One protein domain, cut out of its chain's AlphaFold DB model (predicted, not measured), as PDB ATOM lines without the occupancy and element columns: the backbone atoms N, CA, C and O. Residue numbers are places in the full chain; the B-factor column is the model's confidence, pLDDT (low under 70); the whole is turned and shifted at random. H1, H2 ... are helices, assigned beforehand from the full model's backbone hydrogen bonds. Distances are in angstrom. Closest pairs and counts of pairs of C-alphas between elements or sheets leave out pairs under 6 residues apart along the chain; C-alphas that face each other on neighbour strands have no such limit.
ATOM      1  N   VAL A  12     226.799 194.666 205.489       68.50
ATOM      2  CA  VAL A  12     227.298 193.554 204.671       68.50
ATOM      3  C   VAL A  12     228.796 193.756 204.454       68.50
ATOM      4  O   VAL A  12     229.219 194.810 203.978       68.50
ATOM      5  N   GLN A  13     229.610 192.766 204.812       79.00
ATOM      6  CA  GLN A  13     231.052 192.843 204.596       79.00
ATOM      7  C   GLN A  13     231.364 192.700 203.102       79.00
ATOM      8  O   GLN A  13     230.825 191.832 202.414       79.00
ATOM      9  N   PHE A  14     232.273 193.533 202.592       79.69
ATOM     10  CA  PHE A  14     232.700 193.470 201.191       79.69
ATOM     11  C   PHE A  14     233.300 192.101 200.823       79.69
ATOM     12  O   PHE A  14     233.162 191.651 199.687       79.69
ATOM     13  N   SER A  15     233.925 191.413 201.787       79.62
ATOM     14  CA  SER A  15     234.416 190.039 201.629       79.62
ATOM     15  C   SER A  15     233.307 189.068 201.243       79.62
ATOM     16  O   SER A  15     233.480 188.301 200.301       79.62
ATOM     17  N   ASP A  16     232.161 189.154 201.914       80.12
ATOM     18  CA  ASP A  16     231.040 188.231 201.739       80.12
ATOM     19  C   ASP A  16     230.359 188.478 200.387       80.12
ATOM     20  O   ASP A  16     229.991 187.538 199.681       80.12
ATOM     21  N   LEU A  17     230.265 189.752 199.976       78.94
ATOM     22  CA  LEU A  17     229.811 190.129 198.633       78.94
ATOM     23  C   LEU A  17     230.744 189.579 197.555       78.94
ATOM     24  O   LEU A  17     230.285 188.983 196.582       78.94
ATOM     25  N   ARG A  18     232.058 189.760 197.726       83.81
ATOM     26  CA  ARG A  18     233.061 189.262 196.783       83.81
ATOM     27  C   ARG A  18     233.016 187.740 196.680       83.81
ATOM     28  O   ARG A  18     233.063 187.218 195.570       83.81
ATOM     29  N   GLU A  19     232.931 187.034 197.801       84.12
ATOM     30  CA  GLU A  19     232.861 185.573 197.827       84.12
ATOM     31  C   GLU A  19     231.583 185.063 197.152       84.12
ATOM     32  O   GLU A  19     231.654 184.184 196.291       84.12
ATOM     33  N   GLY A  20     230.433 185.676 197.448       79.38
ATOM     34  CA  GLY A  20     229.171 185.370 196.776       79.38
ATOM     35  C   GLY A  20     229.233 185.593 195.261       79.38
ATOM     36  O   GLY A  20     228.803 184.733 194.490       79.38
ATOM     37  N   LEU A  21     229.828 186.706 194.816       81.06
ATOM     38  CA  LEU A  21     230.024 187.002 193.393       81.06
ATOM     39  C   LEU A  21     230.964 186.000 192.714       81.06
ATOM     40  O   LEU A  21     230.647 185.510 191.633       81.06
ATOM     41  N   LEU A  22     232.089 185.656 193.345       83.44
ATOM     42  CA  LEU A  22     233.030 184.667 192.810       83.44
ATOM     43  C   LEU A  22     232.388 183.282 192.708       83.44
ATOM     44  O   LEU A  22     232.538 182.608 191.690       83.44
ATOM     45  N   LYS A  23     231.626 182.870 193.727       80.38
ATOM     46  CA  LYS A  23     230.889 181.604 193.719       80.38
ATOM     47  C   LYS A  23     229.894 181.550 192.557       80.38
ATOM     48  O   LYS A  23     229.847 180.548 191.845       80.38
ATOM     49  N   ARG A  24     229.152 182.638 192.326       77.88
ATOM     50  CA  ARG A  24     228.213 182.765 191.200       77.88
ATOM     51  C   ARG A  24     228.907 182.757 189.846       77.88
ATOM     52  O   ARG A  24     228.487 182.018 188.963       77.88
ATOM     53  N   PHE A  25     229.988 183.515 189.693       81.50
ATOM     54  CA  PHE A  25     230.766 183.549 188.457       81.50
ATOM     55  C   PHE A  25     231.315 182.162 188.096       81.50
ATOM     56  O   PHE A  25     231.150 181.697 186.969       81.50
ATOM     57  N   ASN A  26     231.883 181.454 189.075       82.56
ATOM     58  CA  ASN A  26     232.395 180.100 188.875       82.56
ATOM     59  C   ASN A  26     231.275 179.111 188.522       82.56
ATOM     60  O   ASN A  26     231.441 178.282 187.629       82.56
ATOM     61  N   ALA A  27     230.118 179.203 189.181       77.50
ATOM     62  CA  ALA A  27     228.970 178.357 188.865       77.50
ATOM     63  C   ALA A  27     228.391 178.638 187.470       77.50
ATOM     64  O   ALA A  27     227.989 177.699 186.785       77.50
ATOM     65  N   ALA A  28     228.392 179.900 187.028       78.12
ATOM     66  CA  ALA A  28     227.977 180.275 185.681       78.12
ATOM     67  C   ALA A  28     228.868 179.637 184.603       78.12
ATOM     68  O   ALA A  28     228.357 179.219 183.567       78.12
ATOM     69  N   GLN A  29     230.170 179.493 184.871       80.25
ATOM     70  CA  GLN A  29     231.093 178.781 183.982       80.25
ATOM     71  C   GLN A  29     230.952 177.256 184.064       80.25
ATOM     72  O   GLN A  29     230.998 176.581 183.040       80.25
ATOM     73  N   ALA A  30     230.794 176.703 185.269       81.94
ATOM     74  CA  ALA A  30     230.776 175.255 185.485       81.94
ATOM     75  C   ALA A  30     229.447 174.591 185.090       81.94
ATOM     76  O   ALA A  30     229.421 173.412 184.743       81.94
ATOM     77  N   MET A  31     228.338 175.323 185.180       84.88
ATOM     78  CA  MET A  31     226.990 174.811 184.938       84.88
ATOM     79  C   MET A  31     226.186 175.791 184.074       84.88
ATOM     80  O   MET A  31     225.197 176.331 184.571       84.88
ATOM     81  N   PRO A  32     226.605 176.093 182.833       88.06
ATOM     82  CA  PRO A  32     225.953 177.104 182.001       88.06
ATOM     83  C   PRO A  32     224.517 176.704 181.637       88.06
ATOM     84  O   PRO A  32     224.195 175.517 181.566       88.06
ATOM     85  N   PHE A  33     223.667 177.700 181.391       90.94
ATOM     86  CA  PHE A  33     222.354 177.475 180.788       90.94
ATOM     87  C   PHE A  33     222.475 177.394 179.268       90.94
ATOM     88  O   PHE A  33     223.309 178.063 178.654       90.94
ATOM     89  N   GLU A  34     221.631 176.571 178.662       91.81
ATOM     90  CA  GLU A  34     221.455 176.517 177.218       91.81
ATOM     91  C   GLU A  34     220.682 177.749 176.742       91.81
ATOM     92  O   GLU A  34     219.761 178.214 177.415       91.81
ATOM     93  N   SER A  35     221.027 178.267 175.565       89.69
ATOM     94  CA  SER A  35     220.251 179.344 174.949       89.69
ATOM     95  C   SER A  35     218.914 178.798 174.455       89.69
ATOM     96  O   SER A  35     218.884 177.864 173.652       89.69
ATOM     97  N   VAL A  36     217.814 179.392 174.915       90.25
ATOM     98  CA  VAL A  36     216.457 179.060 174.468       90.25
ATOM     99  C   VAL A  36     215.821 180.311 173.878       90.25
ATOM    100  O   VAL A  36     215.621 181.298 174.585       90.25
ATOM    101  N   SER A  37     215.505 180.263 172.584       83.00
ATOM    102  CA  SER A  37     214.903 181.368 171.831       83.00
ATOM    103  C   SER A  37     213.845 180.864 170.844       83.00
ATOM    104  O   SER A  37     213.687 179.657 170.643       83.00
ATOM    105  N   GLY A  38     213.140 181.792 170.188       74.44
ATOM    106  CA  GLY A  38     212.053 181.481 169.249       74.44
ATOM    107  C   GLY A  38     212.464 180.739 167.968       74.44
ATOM    108  O   GLY A  38     211.593 180.345 167.203       74.44
ATOM    109  N   GLY A  39     213.764 180.538 167.717       82.06
ATOM    110  CA  GLY A  39     214.251 179.780 166.556       82.06
ATOM    111  C   GLY A  39     214.164 178.255 166.705       82.06
ATOM    112  O   GLY A  39     214.300 177.548 165.712       82.06
ATOM    113  N   LEU A  40     213.956 177.750 167.926       86.00
ATOM    114  CA  LEU A  40     213.810 176.321 168.221       86.00
ATOM    115  C   LEU A  40     212.361 175.857 168.038       86.00
ATOM    116  O   LEU A  40     211.430 176.631 168.284       86.00
ATOM    117  N   LEU A  41     212.157 174.582 167.693       91.00
ATOM    118  CA  LEU A  41     210.818 173.987 167.678       91.00
ATOM    119  C   LEU A  41     210.240 173.896 169.107       91.00
ATOM    120  O   LEU A  41     211.006 173.779 170.065       91.00
ATOM    121  N   PRO A  42     208.904 173.897 169.291       88.50
ATOM    122  CA  PRO A  42     208.288 173.904 170.625       88.50
ATOM    123  C   PRO A  42     208.752 172.777 171.565       88.50
ATOM    124  O   PRO A  42     208.979 173.012 172.756       88.50
ATOM    125  N   ASP A  43     208.949 171.567 171.041       90.38
ATOM    126  CA  ASP A  43     209.423 170.426 171.832       90.38
ATOM    127  C   ASP A  43     210.895 170.583 172.234       90.38
ATOM    128  O   ASP A  43     211.281 170.263 173.359       90.38
ATOM    129  N   GLU A  44     211.716 171.145 171.342       93.19
ATOM    130  CA  GLU A  44     213.124 171.446 171.613       93.19
ATOM    131  C   GLU A  44     213.252 172.550 172.665       93.19
ATOM    132  O   GLU A  44     214.042 172.410 173.602       93.19
ATOM    133  N   GLN A  45     212.426 173.601 172.564       92.62
ATOM    134  CA  GLN A  45     212.317 174.644 173.585       92.62
ATOM    135  C   GLN A  45     211.953 174.026 174.934       92.62
ATOM    136  O   GLN A  45     212.633 174.259 175.930       92.62
ATOM    137  N   SER A  46     210.913 173.190 174.967       92.06
ATOM    138  CA  SER A  46     210.437 172.544 176.193       92.06
ATOM    139  C   SER A  46     211.507 171.649 176.825       92.06
ATOM    140  O   SER A  46     211.715 171.685 178.040       92.06
ATOM    141  N   ALA A  47     212.235 170.880 176.014       94.44
ATOM    142  CA  ALA A  47     213.328 170.038 176.485       94.44
ATOM    143  C   ALA A  47     214.506 170.865 177.028       94.44
ATOM    144  O   ALA A  47     215.057 170.526 178.078       94.44
ATOM    145  N   ALA A  48     214.881 171.955 176.352       95.00
ATOM    146  CA  ALA A  48     215.953 172.845 176.791       95.00
ATOM    147  C   ALA A  48     215.594 173.585 178.090       95.00
ATOM    148  O   ALA A  48     216.390 173.606 179.027       95.00
ATOM    149  N   ILE A  49     214.358 174.084 178.208       95.75
ATOM    150  CA  ILE A  49     213.842 174.710 179.437       95.75
ATOM    151  C   ILE A  49     213.926 173.732 180.613       95.75
ATOM    152  O   ILE A  49     214.419 174.097 181.681       95.75
ATOM    153  N   ARG A  50     213.525 172.465 180.425       96.25
ATOM    154  CA  ARG A  50     213.652 171.429 181.467       96.25
ATOM    155  C   ARG A  50     215.104 171.215 181.904       96.25
ATOM    156  O   ARG A  50     215.365 171.122 183.102       96.25
ATOM    157  N   ARG A  51     216.058 171.175 180.966       96.06
ATOM    158  CA  ARG A  51     217.494 171.049 181.286       96.06
ATOM    159  C   ARG A  51     218.038 172.277 182.019       96.06
ATOM    160  O   ARG A  51     218.819 172.123 182.963       96.06
ATOM    161  N   ASN A  52     217.590 173.475 181.648       96.12
ATOM    162  CA  ASN A  52     217.958 174.709 182.338       96.12
ATOM    163  C   ASN A  52     217.412 174.736 183.767       96.12
ATOM    164  O   ASN A  52     218.175 175.016 184.691       96.12
ATOM    165  N   TYR A  53     216.158 174.335 183.990       95.94
ATOM    166  CA  TYR A  53     215.610 174.201 185.343       95.94
ATOM    167  C   TYR A  53     216.332 173.145 186.183       95.94
ATOM    168  O   TYR A  53     216.681 173.427 187.325       95.94
ATOM    169  N   ALA A  54     216.661 171.978 185.622       95.19
ATOM    170  CA  ALA A  54     217.463 170.973 186.329       95.19
ATOM    171  C   ALA A  54     218.860 171.511 186.702       95.19
ATOM    172  O   ALA A  54     219.413 171.217 187.763       95.19
ATOM    173  N   THR A  55     219.450 172.338 185.838       94.44
ATOM    174  CA  THR A  55     220.707 173.030 186.137       94.44
ATOM    175  C   THR A  55     220.536 174.064 187.242       94.44
ATOM    176  O   THR A  55     221.353 174.105 188.163       94.44
ATOM    177  N   PHE A  56     219.461 174.846 187.200       93.56
ATOM    178  CA  PHE A  56     219.139 175.824 188.227       93.56
ATOM    179  C   PHE A  56     218.918 175.161 189.592       93.56
ATOM    180  O   PHE A  56     219.520 175.575 190.577       93.56
ATOM    181  N   GLU A  57     218.176 174.057 189.648       92.94
ATOM    182  CA  GLU A  57     217.987 173.254 190.860       92.94
ATOM    183  C   GLU A  57     219.312 172.805 191.482       92.94
ATOM    184  O   GLU A  57     219.502 172.932 192.694       92.94
ATOM    185  N   ARG A  58     220.270 172.343 190.667       92.56
ATOM    186  CA  ARG A  58     221.615 171.988 191.155       92.56
ATOM    187  C   ARG A  58     222.346 173.192 191.745       92.56
ATOM    188  O   ARG A  58     222.998 173.059 192.781       92.56
ATOM    189  N   ARG A  59     222.227 174.369 191.123       91.06
ATOM    190  CA  ARG A  59     222.812 175.614 191.646       91.06
ATOM    191  C   ARG A  59     222.159 176.041 192.961       91.06
ATOM    192  O   ARG A  59     222.874 176.415 193.893       91.06
ATOM    193  N   VAL A  60     220.837 175.917 193.078       90.50
ATOM    194  CA  VAL A  60     220.104 176.168 194.328       90.50
ATOM    195  C   VAL A  60     220.549 175.201 195.426       90.50
ATOM    196  O   VAL A  60     220.878 175.631 196.530       90.50
ATOM    197  N   ALA A  61     220.652 173.904 195.126       90.31
ATOM    198  CA  ALA A  61     221.115 172.894 196.079       90.31
ATOM    199  C   ALA A  61     222.560 173.143 196.556       90.31
ATOM    200  O   ALA A  61     222.880 172.912 197.722       90.31
ATOM    201  N   ALA A  62     223.422 173.677 195.685       88.06
ATOM    202  CA  ALA A  62     224.780 174.107 196.026       88.06
ATOM    203  C   ALA A  62     224.834 175.457 196.785       88.06
ATOM    204  O   ALA A  62     225.920 175.941 197.139       88.06
ATOM    205  N   GLY A  63     223.684 176.095 197.026       86.88
ATOM    206  CA  GLY A  63     223.571 177.408 197.660       86.88
ATOM    207  C   GLY A  63     224.246 178.516 196.852       86.88
ATOM    208  O   GLY A  63     224.895 179.387 197.433       86.88
ATOM    209  N   VAL A  64     224.233 178.402 195.524       86.62
ATOM    210  CA  VAL A  64     224.715 179.435 194.593       86.62
ATOM    211  C   VAL A  64     223.583 180.404 194.257       86.62
ATOM    212  O   VAL A  64     223.794 181.616 194.224       86.62
ATOM    213  N   ASP A  65     222.395 179.846 194.038       88.81
ATOM    214  CA  ASP A  65     221.190 180.558 193.632       88.81
ATOM    215  C   ASP A  65     220.016 180.219 194.559       88.81
ATOM    216  O   ASP A  65     220.124 179.357 195.434       88.81
ATOM    217  N   ASP A  66     218.892 180.910 194.383       87.81
ATOM    218  CA  ASP A  66     217.683 180.694 195.167       87.81
ATOM    219  C   ASP A  66     216.418 181.041 194.361       87.81
ATOM    220  O   ASP A  66     216.445 181.849 193.433       87.81
ATOM    221  N   TRP A  67     215.291 180.429 194.727       86.12
ATOM    222  CA  TRP A  67     214.008 180.588 194.031       86.12
ATOM    223  C   TRP A  67     213.324 181.949 194.244       86.12
ATOM    224  O   TRP A  67     212.280 182.199 193.641       86.12
ATOM    225  N   THR A  68     213.869 182.806 195.111       79.19
ATOM    226  CA  THR A  68     213.253 184.061 195.576       79.19
ATOM    227  C   THR A  68     213.959 185.329 195.093       79.19
ATOM    228  O   THR A  68     213.330 186.376 195.021       79.19
ATOM    229  N   GLY A  69     215.243 185.250 194.754       68.81
ATOM    230  CA  GLY A  69     216.110 186.382 194.434       68.81
ATOM    231  C   GLY A  69     216.865 186.230 193.116       68.81
ATOM    232  O   GLY A  69     217.695 187.082 192.798       68.81
ATOM    233  N   PHE A  70     216.617 185.161 192.354       65.19
ATOM    234  CA  PHE A  70     217.250 184.948 191.054       65.19
ATOM    235  C   PHE A  70     216.422 185.494 189.881       65.19
ATOM    236  O   PHE A  70     215.203 185.624 189.953       65.19
ATOM    237  N   CYS A  71     217.127 185.805 188.792       76.81
ATOM    238  CA  CYS A  71     216.622 186.358 187.544       76.81
ATOM    239  C   CYS A  71     216.118 185.229 186.616       76.81
ATOM    240  O   CYS A  71     216.933 184.561 185.981       76.81
ATOM    241  N   PRO A  72     214.801 184.994 186.471       82.19
ATOM    242  CA  PRO A  72     214.288 183.893 185.649       82.19
ATOM    243  C   PRO A  72     214.684 183.994 184.168       82.19
ATOM    244  O   PRO A  72     214.570 183.014 183.441       82.19
ATOM    245  N   TYR A  73     215.158 185.152 183.702       84.62
ATOM    246  CA  TYR A  73     215.565 185.395 182.314       84.62
ATOM    247  C   TYR A  73     216.816 184.631 181.873       84.62
ATOM    248  O   TYR A  73     217.025 184.481 180.675       84.62
ATOM    249  N   ASP A  74     217.616 184.102 182.802       86.94
ATOM    250  CA  ASP A  74     218.767 183.272 182.425       86.94
ATOM    251  C   ASP A  74     218.345 181.863 181.962       86.94
ATOM    252  O   ASP A  74     219.146 181.131 181.384       86.94
ATOM    253  N   ILE A  75     217.088 181.472 182.209       92.19
ATOM    254  CA  ILE A  75     216.544 180.166 181.817       92.19
ATOM    255  C   ILE A  75     216.112 180.152 180.348       92.19
ATOM    256  O   ILE A  75     216.259 179.125 179.688       92.19
ATOM    257  N   ALA A  76     215.550 181.250 179.838       93.19
ATOM    258  CA  ALA A  76     215.100 181.368 178.454       93.19
ATOM    259  C   ALA A  76     214.792 182.825 178.089       93.19
ATOM    260  O   ALA A  76     214.454 183.640 178.953       93.19
ATOM    261  N   ASP A  77     214.785 183.126 176.788       92.62
ATOM    262  CA  ASP A  77     214.178 184.351 176.274       92.62
ATOM    263  C   ASP A  77     212.646 184.241 176.307       92.62
ATOM    264  O   ASP A  77     211.980 183.866 175.337       92.62
ATOM    265  N   TRP A  78     212.069 184.562 177.465       93.38
ATOM    266  CA  TRP A  78     210.631 184.448 177.703       93.38
ATOM    267  C   TRP A  78     209.774 185.282 176.751       93.38
ATOM    268  O   TRP A  78     208.624 184.918 176.513       93.38
ATOM    269  N   ALA A  79     210.307 186.367 176.184       89.31
ATOM    270  CA  ALA A  79     209.561 187.186 175.234       89.31
ATOM    271  C   ALA A  79     209.320 186.462 173.900       89.31
ATOM    272  O   ALA A  79     208.343 186.759 173.218       89.31
ATOM    273  N   LEU A  80     210.185 185.505 173.546       90.25
ATOM    274  CA  LEU A  80     210.081 184.716 172.315       90.25
ATOM    275  C   LEU A  80     209.499 183.313 172.529       90.25
ATOM    276  O   LEU A  80     209.130 182.654 171.560       90.25
ATOM    277  N   VAL A  81     209.453 182.841 173.776       92.12
ATOM    278  CA  VAL A  81     209.068 181.463 174.123       92.12
ATOM    279  C   VAL A  81     207.632 181.367 174.641       92.12
ATOM    280  O   VAL A  81     206.941 180.378 174.374       92.12
ATOM    281  N   LEU A  82     207.172 182.361 175.407       95.00
ATOM    282  CA  LEU A  82     205.836 182.333 176.000       95.00
ATOM    283  C   LEU A  82     204.753 182.520 174.934       95.00
ATOM    284  O   LEU A  82     204.887 183.320 174.009       95.00
TER     285      LEU A  82
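What this domain is: This is residues 12 to 82 of the 200 residues of an uncharacterized protein of Paraburkholderia aromaticivorans (UniProt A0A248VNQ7). Two long helices, H2 and H1, run opposite ways and come close only near their last residues, making a loose rod; residues 12 to 19 stick out at one end. Links beside H2 lead back toward its start, where short H3 lies. The printed part has 71 residues, with H1, H2, H3 in chain order and no named strand: all helix, loose, radius of gyration of the C-alphas 13.9 A, spans 45 by 20 by 20 A.

How they stand to each other: H2, residues 42 to 61, is close to but not clearly touching H1, residues 14 to 30: the closest C-alphas, Ala 27 and Arg 59, are 7.3 A apart. Their tilt is steep, 38 degrees, opposite ways. H3, residues 78 to 81, is close to but not clearly touching H2, the closest C-alphas, Gln 45 and Val 81, being 7.6 A apart. H1 and H3 are apart. In H1 and H2 every O i to N i+4 pair is within hydrogen-bond range; H3 is too short for one.

Where its parts are: H2 measures 28.5 A from C-alpha 42 at (208.288, 173.904, 170.625); H1 measures 24.1 A from C-alpha 14 at (232.700, 193.470, 201.191).

The domain as a whole: Both links are long; no cut. Residues 12, 69 and 70 have pLDDT under 70.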